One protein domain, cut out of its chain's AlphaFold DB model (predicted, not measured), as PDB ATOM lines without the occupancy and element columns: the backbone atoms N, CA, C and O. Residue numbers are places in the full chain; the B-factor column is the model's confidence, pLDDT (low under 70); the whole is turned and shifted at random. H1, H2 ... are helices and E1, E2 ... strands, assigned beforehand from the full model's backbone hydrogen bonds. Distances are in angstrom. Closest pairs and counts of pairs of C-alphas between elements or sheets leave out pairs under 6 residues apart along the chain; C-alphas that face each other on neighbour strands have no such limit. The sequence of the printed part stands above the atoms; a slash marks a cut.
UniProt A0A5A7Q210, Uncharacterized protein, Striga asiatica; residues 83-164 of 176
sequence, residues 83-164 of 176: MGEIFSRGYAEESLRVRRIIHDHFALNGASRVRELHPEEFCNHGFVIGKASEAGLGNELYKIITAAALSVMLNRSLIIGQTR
ATOM      1  N   MET A  83     -15.602-150.717  87.021       81.88
ATOM      2  CA  MET A  83     -15.630-149.262  86.818       81.88
ATOM      3  C   MET A  83     -15.722-148.871  85.333       81.88
ATOM      4  O   MET A  83     -16.101-147.746  85.012       81.88
ATOM      5  N   GLY A  84     -15.352-149.776  84.423       80.88
ATOM      6  CA  GLY A  84     -15.400-149.600  82.972       80.88
ATOM      7  C   GLY A  84     -16.760-149.933  82.352       80.88
ATOM      8  O   GLY A  84     -17.096-149.404  81.290       80.88
ATOM      9  N   GLU A  85     -17.568-150.769  83.009       82.62
ATOM     10  CA  GLU A  85     -18.864-151.226  82.496       82.62
ATOM     11  C   GLU A  85     -19.832-150.057  82.265       82.62
ATOM     12  O   GLU A  85     -20.527-150.021  81.248       82.62
ATOM     13  N   ILE A  86     -19.805-149.041  83.134       77.56
ATOM     14  CA  ILE A  86     -20.606-147.816  82.978       77.56
ATOM     15  C   ILE A  86     -20.287-147.045  81.688       77.56
ATOM     16  O   ILE A  86     -21.159-146.357  81.164       77.56
ATOM     17  N   PHE A  87     -19.073-147.182  81.146       72.94
ATOM     18  CA  PHE A  87     -18.666-146.554  79.888       72.94
ATOM     19  C   PHE A  87     -18.928-147.453  78.676       72.94
ATOM     20  O   PHE A  87     -18.949-146.965  77.551       72.94
ATOM     21  N   SER A  88     -19.156-148.757  78.866       70.19
ATOM     22  CA  SER A  88     -19.431-149.686  77.758       70.19
ATOM     23  C   SER A  88     -20.722-149.335  77.004       70.19
ATOM     24  O   SER A  88     -20.807-149.507  75.786       70.19
ATOM     25  N   ARG A  89     -21.713-148.779  77.713       70.50
ATOM     26  CA  ARG A  89     -22.983-148.310  77.151       70.50
ATOM     27  C   ARG A  89     -22.842-146.833  76.762       70.50
ATOM     28  O   ARG A  89     -22.530-145.999  77.599       70.50
ATOM     29  N   GLY A  90     -23.041-146.512  75.483       71.06
ATOM     30  CA  GLY A  90     -22.953-145.141  74.950       71.06
ATOM     31  C   GLY A  90     -21.586-144.738  74.374       71.06
ATOM     32  O   GLY A  90     -21.543-143.900  73.475       71.06
ATOM     33  N   TYR A  91     -20.473-145.379  74.764       75.88
ATOM     34  CA  TYR A  91     -19.156-145.093  74.166       75.88
ATOM     35  C   TYR A  91     -19.116-145.364  72.660       75.88
ATOM     36  O   TYR A  91     -18.536-144.586  71.906       75.88
ATOM     37  N   ALA A  92     -19.758-146.440  72.198       75.12
ATOM     38  CA  ALA A  92     -19.815-146.750  70.773       75.12
ATOM     39  C   ALA A  92     -20.508-145.627  69.980       75.12
ATOM     40  O   ALA A  92     -19.977-145.179  68.963       75.12
ATOM     41  N   GLU A  93     -21.635-145.113  70.471       80.62
ATOM     42  CA  GLU A  93     -22.380-144.023  69.831       80.62
ATOM     43  C   GLU A  93     -21.598-142.706  69.853       80.62
ATOM     44  O   GLU A  93     -21.454-142.060  68.811       80.62
ATOM     45  N   GLU A  94     -21.007-142.344  70.995       81.25
ATOM     46  CA  GLU A  94     -20.165-141.147  71.104       81.25
ATOM     47  C   GLU A  94     -18.902-141.257  70.232       81.25
ATOM     48  O   GLU A  94     -18.504-140.291  69.580       81.25
ATOM     49  N   SER A  95     -18.312-142.450  70.103       84.12
ATOM     50  CA  SER A  95     -17.174-142.680  69.203       84.12
ATOM     51  C   SER A  95     -17.556-142.494  67.728       84.12
ATOM     52  O   SER A  95     -16.794-141.903  66.956       84.12
ATOM     53  N   LEU A  96     -18.760-142.932  67.331       90.38
ATOM     54  CA  LEU A  96     -19.293-142.723  65.983       90.38
ATOM     55  C   LEU A  96     -19.594-141.245  65.733       90.38
ATOM     56  O   LEU A  96     -19.330-140.742  64.639       90.38
ATOM     57  N   ARG A  97     -20.098-140.536  66.747       92.44
ATOM     58  CA  ARG A  97     -20.334-139.094  66.686       92.44
ATOM     59  C   ARG A  97     -19.033-138.324  66.478       92.44
ATOM     60  O   ARG A  97     -18.959-137.523  65.551       92.44
ATOM     61  N   VAL A  98     -17.997-138.596  67.274       94.12
ATOM     62  CA  VAL A  98     -16.677-137.960  67.123       94.12
ATOM     63  C   VAL A  98     -16.079-138.270  65.752       94.12
ATOM     64  O   VAL A  98     -15.593-137.366  65.073       94.12
ATOM     65  N   ARG A  99     -16.175-139.525  65.291       95.12
ATOM     66  CA  ARG A  99     -15.715-139.915  63.951       95.12
ATOM     67  C   ARG A  99     -16.407-139.105  62.855       95.12
ATOM     68  O   ARG A  99     -15.734-138.660  61.929       95.12
ATOM     69  N   ARG A 100     -17.720-138.891  62.971       96.38
ATOM     70  CA  ARG A 100     -18.489-138.075  62.024       96.38
ATOM     71  C   ARG A 100     -18.048-136.611  62.054       96.38
ATOM     72  O   ARG A 100     -17.783-136.057  60.999       96.38
ATOM     73  N   ILE A 101     -17.863-136.025  63.243       96.75
ATOM     74  CA  ILE A 101     -17.361-134.645  63.388       96.75
ATOM     75  C   ILE A 101     -16.016-134.473  62.674       96.75
ATOM     76  O   ILE A 101     -15.838-133.529  61.909       96.75
ATOM     77  N   ILE A 102     -15.070-135.388  62.903       97.19
ATOM     78  CA  ILE A 102     -13.741-135.330  62.282       97.19
ATOM     79  C   ILE A 102     -13.852-135.469  60.761       97.19
ATOM     80  O   ILE A 102     -13.235-134.700  60.024       97.19
ATOM     81  N   HIS A 103     -14.641-136.437  60.292       96.62
ATOM     82  CA  HIS A 103     -14.844-136.676  58.868       96.62
ATOM     83  C   HIS A 103     -15.421-135.440  58.167       96.62
ATOM     84  O   HIS A 103     -14.850-134.962  57.187       96.62
ATOM     85  N   ASP A 104     -16.501-134.879  58.705       97.12
ATOM     86  CA  ASP A 104     -17.186-133.729  58.120       97.12
ATOM     87  C   ASP A 104     -16.308-132.470  58.177       97.12
ATOM     88  O   ASP A 104     -16.256-131.701  57.214       97.12
ATOM     89  N   HIS A 105     -15.536-132.295  59.257       97.31
ATOM     90  CA  HIS A 105     -14.562-131.211  59.364       97.31
ATOM     91  C   HIS A 105     -13.545-131.252  58.219       97.31
ATOM     92  O   HIS A 105     -13.320-130.224  57.579       97.31
ATOM     93  N   PHE A 106     -12.947-132.412  57.928       96.75
ATOM     94  CA  PHE A 106     -11.966-132.534  56.847       96.75
ATOM     95  C   PHE A 106     -12.596-132.596  55.451       96.75
ATOM     96  O   PHE A 106     -11.931-132.227  54.486       96.75
ATOM     97  N   ALA A 107     -13.867-132.974  55.318       96.31
ATOM     98  CA  ALA A 107     -14.588-132.838  54.054       96.31
ATOM     99  C   ALA A 107     -14.735-131.359  53.637       96.31
ATOM    100  O   ALA A 107     -14.608-131.034  52.458       96.31
ATOM    101  N   LEU A 108     -14.947-130.459  54.606       94.88
ATOM    102  CA  LEU A 108     -15.150-129.026  54.360       94.88
ATOM    103  C   LEU A 108     -13.858-128.199  54.424       94.88
ATOM    104  O   LEU A 108     -13.647-127.318  53.597       94.88
ATOM    105  N   ASN A 109     -12.985-128.481  55.394       96.12
ATOM    106  CA  ASN A 109     -11.764-127.713  55.672       96.12
ATOM    107  C   ASN A 109     -10.483-128.430  55.219       96.12
ATOM    108  O   ASN A 109      -9.375-127.951  55.474       96.12
ATOM    109  N   GLY A 110     -10.603-129.604  54.602       95.12
ATOM    110  CA  GLY A 110      -9.459-130.390  54.164       95.12
ATOM    111  C   GLY A 110      -8.739-129.788  52.965       95.12
ATOM    112  O   GLY A 110      -9.232-128.897  52.270       95.12
ATOM    113  N   ALA A 111      -7.558-130.340  52.689       93.44
ATOM    114  CA  ALA A 111      -6.689-129.870  51.618       93.44
ATOM    115  C   ALA A 111      -7.378-129.863  50.244       93.44
ATOM    116  O   ALA A 111      -7.137-128.943  49.471       93.44
ATOM    117  N   SER A 112      -8.241-130.841  49.941       93.19
ATOM    118  CA  SER A 112      -8.949-130.901  48.655       93.19
ATOM    119  C   SER A 112      -9.775-129.640  48.397       93.19
ATOM    120  O   SER A 112      -9.642-129.041  47.341       93.19
ATOM    121  N   ARG A 113     -10.542-129.178  49.392       93.81
ATOM    122  CA  ARG A 113     -11.382-127.982  49.266       93.81
ATOM    123  C   ARG A 113     -10.569-126.693  49.331       93.81
ATOM    124  O   ARG A 113     -10.794-125.775  48.553       93.81
ATOM    125  N   VAL A 114      -9.611-126.637  50.254       94.19
ATOM    126  CA  VAL A 114      -8.776-125.451  50.493       94.19
ATOM    127  C   VAL A 114      -7.900-125.116  49.285       94.19
ATOM    128  O   VAL A 114      -7.690-123.946  48.988       94.19
ATOM    129  N   ARG A 115      -7.387-126.127  48.574       92.94
ATOM    130  CA  ARG A 115      -6.539-125.934  47.385       92.94
ATOM    131  C   ARG A 115      -7.288-125.352  46.186       92.94
ATOM    132  O   ARG A 115      -6.639-124.858  45.272       92.94
ATOM    133  N   GLU A 116      -8.613-125.441  46.186       95.50
ATOM    134  CA  GLU A 116      -9.484-124.912  45.132       95.50
ATOM    135  C   GLU A 116      -9.956-123.479  45.417       95.50
ATOM    136  O   GLU A 116     -10.592-122.867  44.562       95.50
ATOM    137  N   LEU A 117      -9.669-122.936  46.606       94.94
ATOM    138  CA  LEU A 117     -10.041-121.568  46.961       94.94
ATOM    139  C   LEU A 117      -9.269-120.549  46.118       94.94
ATOM    140  O   LEU A 117      -8.093-120.737  45.794       94.94
ATOM    141  N   HIS A 118      -9.919-119.425  45.816       96.88
ATOM    142  CA  HIS A 118      -9.247-118.297  45.177       96.88
ATOM    143  C   HIS A 118      -8.176-117.717  46.126       96.88
ATOM    144  O   HIS A 118      -8.364-117.767  47.344       96.88
ATOM    145  N   PRO A 119      -7.068-117.127  45.631       95.62
ATOM    146  CA  PRO A 119      -5.986-116.637  46.491       95.62
ATOM    147  C   PRO A 119      -6.425-115.684  47.611       95.62
ATOM    148  O   PRO A 119      -5.904-115.757  48.721       95.62
ATOM    149  N   GLU A 120      -7.405-114.815  47.350       95.94
ATOM    150  CA  GLU A 120      -7.946-113.901  48.366       95.94
ATOM    151  C   GLU A 120      -8.701-114.645  49.476       95.94
ATOM    152  O   GLU A 120      -8.508-114.368  50.660       95.94
ATOM    153  N   GLU A 121      -9.522-115.630  49.108       94.38
ATOM    154  CA  GLU A 121     -10.254-116.470  50.059       94.38
ATOM    155  C   GLU A 121      -9.296-117.345  50.862       94.38
ATOM    156  O   GLU A 121      -9.441-117.456  52.074       94.38
ATOM    157  N   PHE A 122      -8.275-117.900  50.206       94.38
ATOM    158  CA  PHE A 122      -7.236-118.683  50.860       94.38
ATOM    159  C   PHE A 122      -6.502-117.858  51.924       94.38
ATOM    160  O   PHE A 122      -6.321-118.335  53.037       94.38
ATOM    161  N   CYS A 123      -6.115-116.613  51.626       92.75
ATOM    162  CA  CYS A 123      -5.430-115.736  52.585       92.75
ATOM    163  C   CYS A 123      -6.313-115.324  53.772       92.75
ATOM    164  O   CYS A 123      -5.808-115.147  54.881       92.75
ATOM    165  N   ASN A 124      -7.619-115.170  53.545       94.06
ATOM    166  CA  ASN A 124      -8.586-114.856  54.598       94.06
ATOM    167  C   ASN A 124      -9.033-116.098  55.384       94.06
ATOM    168  O   ASN A 124      -9.619-115.979  56.465       94.06
ATOM    169  N   HIS A 125      -8.762-117.291  54.856       92.44
ATOM    170  CA  HIS A 125      -9.070-118.546  55.516       92.44
ATOM    171  C   HIS A 125      -8.182-118.737  56.748       92.44
ATOM    172  O   HIS A 125      -7.000-118.398  56.764       92.44
ATOM    173  N   GLY A 126      -8.755-119.276  57.822       94.38
ATOM    174  CA  GLY A 126      -8.001-119.492  59.055       94.38
ATOM    175  C   GLY A 126      -7.344-120.864  59.080       94.38
ATOM    176  O   GLY A 126      -7.994-121.870  58.786       94.38
ATOM    177  N   PHE A 127      -6.084-120.904  59.514       96.25
ATOM    178  CA  PHE A 127      -5.291-122.127  59.564       96.25
ATOM    179  C   PHE A 127      -4.738-122.417  60.955       96.25
ATOM    180  O   PHE A 127      -4.296-121.521  61.672       96.25
ATOM    181  N   VAL A 128      -4.697-123.702  61.293       96.56
ATOM    182  CA  VAL A 128      -3.823-124.248  62.328       96.56
ATOM    183  C   VAL A 128      -2.596-124.819  61.634       96.56
ATOM    184  O   VAL A 128      -2.712-125.603  60.692       96.56
ATOM    185  N   ILE A 129      -1.414-124.414  62.091       92.44
ATOM    186  CA  ILE A 129      -0.145-124.820  61.490       92.44
ATOM    187  C   ILE A 129       0.547-125.807  62.426       92.44
ATOM    188  O   ILE A 129       0.974-125.454  63.524       92.44
ATOM    189  N   GLY A 130       0.666-127.051  61.972       89.62
ATOM    190  CA  GLY A 130       1.508-128.068  62.582       89.62
ATOM    191  C   GLY A 130       2.892-128.063  61.942       89.62
ATOM    192  O   GLY A 130       3.023-127.986  60.721       89.62
ATOM    193  N   LYS A 131       3.942-128.174  62.756       87.44
ATOM    194  CA  LYS A 131       5.308-128.383  62.271       87.44
ATOM    195  C   LYS A 131       5.736-129.809  62.586       87.44
ATOM    196  O   LYS A 131       5.795-130.175  63.757       87.44
ATOM    197  N   ALA A 132       6.060-130.563  61.543       82.94
ATOM    198  CA  ALA A 132       6.709-131.859  61.646       82.94
ATOM    199  C   ALA A 132       8.206-131.678  61.355       82.94
ATOM    200  O   ALA A 132       8.597-131.228  60.274       82.94
ATOM    201  N   SER A 133       9.042-131.972  62.343       74.94
ATOM    202  CA  SER A 133      10.498-132.027  62.209       74.94
ATOM    203  C   SER A 133      10.947-133.445  61.874       74.94
ATOM    204  O   SER A 133      10.230-134.402  62.130       74.94
ATOM    205  N   GLU A 134      12.158-133.605  61.353       69.75
ATOM    206  CA  GLU A 134      12.807-134.913  61.222       69.75
ATOM    207  C   GLU A 134      13.346-135.373  62.591       69.75
ATOM    208  O   GLU A 134      14.544-135.427  62.839       69.75
ATOM    209  N   ALA A 135      12.439-135.610  63.537       68.69
ATOM    210  CA  ALA A 135      12.730-136.332  64.772       68.69
ATOM    211  C   ALA A 135      12.028-137.699  64.729       68.69
ATOM    212  O   ALA A 135      11.317-138.015  63.775       68.69
ATOM    213  N   GLY A 136      12.222-138.533  65.754       74.00
ATOM    214  CA  GLY A 136      11.569-139.845  65.827       74.00
ATOM    215  C   GLY A 136      10.047-139.758  65.634       74.00
ATOM    216  O   GLY A 136       9.397-138.872  66.193       74.00
ATOM    217  N   LEU A 137       9.484-140.705  64.872       80.19
ATOM    218  CA  LEU A 137       8.084-140.705  64.417       80.19
ATOM    219  C   LEU A 137       7.071-140.437  65.539       80.19
ATOM    220  O   LEU A 137       6.136-139.667  65.343       80.19
ATOM    221  N   GLY A 138       7.266-141.017  66.727       81.31
ATOM    222  CA  GLY A 138       6.350-140.834  67.859       81.31
ATOM    223  C   GLY A 138       6.293-139.396  68.392       81.31
ATOM    224  O   GLY A 138       5.211-138.895  68.692       81.31
ATOM    225  N   ASN A 139       7.436-138.706  68.458       81.56
ATOM    226  CA  ASN A 139       7.503-137.330  68.963       81.56
ATOM    227  C   ASN A 139       6.829-136.337  68.003       81.56
ATOM    228  O   ASN A 139       6.266-135.326  68.417       81.56
ATOM    229  N   GLU A 140       6.866-136.641  66.710       86.31
ATOM    230  CA  GLU A 140       6.269-135.807  65.669       86.31
ATOM    231  C   GLU A 140       4.791-136.122  65.464       86.31
ATOM    232  O   GLU A 140       3.986-135.211  65.267       86.31
ATOM    233  N   LEU A 141       4.405-137.390  65.615       87.44
ATOM    234  CA  LEU A 141       3.011-137.804  65.555       87.44
ATOM    235  C   LEU A 141       2.167-137.053  66.589       87.44
ATOM    236  O   LEU A 141       1.095-136.561  66.247       87.44
ATOM    237  N   TYR A 142       2.659-136.889  67.820       88.06
ATOM    238  CA  TYR A 142       1.922-136.145  68.844       88.06
ATOM    239  C   TYR A 142       1.702-134.675  68.459       88.06
ATOM    240  O   TYR A 142       0.616-134.137  68.678       88.06
ATOM    241  N   LYS A 143       2.685-134.027  67.821       89.94
ATOM    242  CA  LYS A 143       2.545-132.646  67.329       89.94
ATOM    243  C   LYS A 143       1.504-132.554  66.220       89.94
ATOM    244  O   LYS A 143       0.686-131.636  66.225       89.94
ATOM    245  N   ILE A 144       1.511-133.517  65.300       91.19
ATOM    246  CA  ILE A 144       0.552-133.581  64.194       91.19
ATOM    247  C   ILE A 144      -0.862-133.832  64.721       91.19
ATOM    248  O   ILE A 144      -1.778-133.093  64.367       91.19
ATOM    249  N   ILE A 145      -1.044-134.825  65.596       93.44
ATOM    250  CA  ILE A 145      -2.353-135.153  66.177       93.44
ATOM    251  C   ILE A 145      -2.881-133.975  66.993       93.44
ATOM    252  O   ILE A 145      -4.052-133.629  66.868       93.44
ATOM    253  N   THR A 146      -2.028-133.312  67.776       93.88
ATOM    254  CA  THR A 146      -2.433-132.129  68.548       93.88
ATOM    255  C   THR A 146      -2.878-130.994  67.626       93.88
ATOM    256  O   THR A 146      -3.928-130.397  67.850       93.88
ATOM    257  N   ALA A 147      -2.132-130.716  66.551       95.06
ATOM    258  CA  ALA A 147      -2.522-129.707  65.570       95.06
ATOM    259  C   ALA A 147      -3.840-130.066  64.857       95.06
ATOM    260  O   ALA A 147      -4.684-129.195  64.661       95.06
ATOM    261  N   ALA A 148      -4.053-131.341  64.522       95.62
ATOM    262  CA  ALA A 148      -5.301-131.819  63.931       95.62
ATOM    263  C   ALA A 148      -6.490-131.726  64.902       95.62
ATOM    264  O   ALA A 148      -7.577-131.313  64.513       95.62
ATOM    265  N   ALA A 149      -6.293-132.047  66.181       96.69
ATOM    266  CA  ALA A 149      -7.330-131.873  67.194       96.69
ATOM    267  C   ALA A 149      -7.724-130.393  67.325       96.69
ATOM    268  O   ALA A 149      -8.908-130.062  67.307       96.69
ATOM    269  N   LEU A 150      -6.737-129.491  67.367       97.12
ATOM    270  CA  LEU A 150      -6.982-128.048  67.385       97.12
ATOM    271  C   LEU A 150      -7.693-127.556  66.117       97.12
ATOM    272  O   LEU A 150      -8.545-126.676  66.219       97.12
ATOM    273  N   SER A 151      -7.389-128.117  64.941       97.31
ATOM    274  CA  SER A 151      -8.066-127.741  63.691       97.31
ATOM    275  C   SER A 151      -9.562-128.051  63.762       97.31
ATOM    276  O   SER A 151     -10.380-127.179  63.464       97.31
ATOM    277  N   VAL A 152      -9.916-129.238  64.267       97.31
ATOM    278  CA  VAL A 152     -11.306-129.659  64.486       97.31
ATOM    279  C   VAL A 152     -11.988-128.770  65.529       97.31
ATOM    280  O   VAL A 152     -13.066-128.244  65.267       97.31
ATOM    281  N   MET A 153     -11.352-128.544  66.684       96.94
ATOM    282  CA  MET A 153     -11.925-127.750  67.782       96.94
ATOM    283  C   MET A 153     -12.171-126.285  67.403       96.94
ATOM    284  O   MET A 153     -13.150-125.689  67.847       96.94
ATOM    285  N   LEU A 154     -11.284-125.697  66.597       96.56
ATOM    286  CA  LEU A 154     -11.370-124.298  66.169       96.56
ATOM    287  C   LEU A 154     -12.089-124.127  64.824       96.56
ATOM    288  O   LEU A 154     -12.221-122.998  64.352       96.56
ATOM    289  N   ASN A 155     -12.521-125.229  64.200       96.75
ATOM    290  CA  ASN A 155     -13.074-125.270  62.849       96.75
ATOM    291  C   ASN A 155     -12.221-124.480  61.832       96.75
ATOM    292  O   ASN A 155     -12.717-123.640  61.082       96.75
ATOM    293  N   ARG A 156     -10.905-124.712  61.861       96.75
ATOM    294  CA  ARG A 156      -9.911-124.106  60.960       96.75
ATOM    295  C   ARG A 156      -9.234-125.189  60.132       96.75
ATOM    296  O   ARG A 156      -9.135-126.327  60.576       96.75
ATOM    297  N   SER A 157      -8.718-124.846  58.956       96.81
ATOM    298  CA  SER A 157      -7.977-125.810  58.135       96.81
ATOM    299  C   SER A 157      -6.611-126.135  58.727       96.81
ATOM    300  O   SER A 157      -5.968-125.286  59.338       96.81
ATOM    301  N   LEU A 158      -6.141-127.362  58.521       96.00
ATOM    302  CA  LEU A 158      -4.834-127.814  58.992       96.00
ATOM    303  C   LEU A 158      -3.785-127.713  57.880       96.00
ATOM    304  O   LEU A 158      -3.973-128.264  56.797       96.00
ATOM    305  N   ILE A 159      -2.648-127.086  58.179       94.25
ATOM    306  CA  ILE A 159      -1.443-127.131  57.344       94.25
ATOM    307  C   ILE A 159      -0.332-127.804  58.139       94.25
ATOM    308  O   ILE A 159      -0.018-127.387  59.251       94.25
ATOM    309  N   ILE A 160       0.292-128.827  57.554       91.19
ATOM    310  CA  ILE A 160       1.450-129.501  58.144       91.19
ATOM    311  C   ILE A 160       2.684-129.134  57.329       91.19
ATOM    312  O   ILE A 160       2.845-129.563  56.189       91.19
ATOM    313  N   GLY A 161       3.562-128.331  57.922       88.06
ATOM    314  CA  GLY A 161       4.872-128.042  57.358       88.06
ATOM    315  C   GLY A 161       5.871-129.122  57.761       88.06
ATOM    316  O   GLY A 161       6.155-129.275  58.949       88.06
ATOM    317  N   GLN A 162       6.433-129.839  56.789       82.19
ATOM    318  CA  GLN A 162       7.589-130.705  57.019       82.19
ATOM    319  C   GLN A 162       8.866-129.876  56.866       82.19
ATOM    320  O   GLN A 162       9.156-129.372  55.779       82.19
ATOM    321  N   THR A 163       9.658-129.739  57.929       71.94
ATOM    322  CA  THR A 163      10.991-129.147  57.786       71.94
ATOM    323  C   THR A 163      11.957-130.203  57.289       71.94
ATOM    324  O   THR A 163      12.444-131.013  58.071       71.94
ATOM    325  N   ARG A 164      12.247-130.184  55.987       64.94
ATOM    326  CA  ARG A 164      13.472-130.806  55.477       64.94
ATOM    327  C   ARG A 164      14.636-129.975  56.003       64.94
ATOM    328  O   ARG A 164      14.611-128.751  55.857       64.94
TER     329      ARG A 164
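What this domain is: This is residues 83 to 164 of the 176 residues of an uncharacterized protein of Striga asiatica (UniProt A0A5A7Q210). What shape does the model show? One long helix, H2, makes a base whose first half sticks out with little H1 at its tip, and near its other end a slab of H5 packed on the two-stranded sheet E1 E2 stands crosswise to it; the short helices H3 and H4 sit at the foot of that slab. What is it made of? The printed part has 82 residues, with five named helices and two named strands in the order H1 H2 H3 H4 E1 H5 E2, mostly helix, and the sheet is parallel. How is it spread out? It is loose, with a radius of gyration of the C-alphas of 16.0 A, and flat, spanning 51 by 32 by 17 A.

How they stand to each other: How does the printed part open? H1, residues 83 to 88, and H2, residues 91 to 109, meet only through their link. H2 is close to but not clearly touching H3, residues 111 to 114, and H3 is likewise close to H4, residues 119 to 124, with the C-alphas of Val 114 and Phe 122 closest at 7.0 A. How do the strands pair? E1, residues 127 to 132, and E2, residues 157 to 162, are parallel neighbours at 24 degrees, with N 128 and O 157 2.8 A apart and N 161 and O 130 2.9 A apart, within hydrogen-bond range. Where is H5? H5, residues 137 to 154, makes with E1 and E2 a strand-helix-strand unit, two parallel strands joined through a helix, with a right-handed crossover; the closest C-alphas of H5 and E1 are those of Gly 130 and Ala 147, 5.3 A. H2, with residues 101 to 105 alone, only just touches H5, at residue 152 alone, with 3 pairs of C-alphas within 8 A, the closest those of His 105 and Val 152 at 6.3 A, about perpendicular at 82 degrees. Are the helix backbones complete? In H2 and H4 every O i to N i+4 pair is within hydrogen-bond range, in H1 1 of 2 and in H5 13 of 14, and H3 is too short for such a pair.

Where its parts are: Where does H1 begin? C-alpha 83 is at (-15.630, -149.262, 86.818). How long are the longer elements? H2 measures 26.4 A, H5 25.5 A, E1 15.6 A and E2 16.4 A, which ends with C-alpha 162 at (7.589, -130.705, 57.019).

The domain as a whole: How far does it reach? The two C-alphas farthest apart, those of Met 83 and Glu 120, are 52.8 A apart, and residues 83 to 100 stand free. Is it continuous and sure? The printed part has no cut and its links are tight; mean pLDDT of the printed part is 89.1, with residues 134 to 135 and 164 under 70.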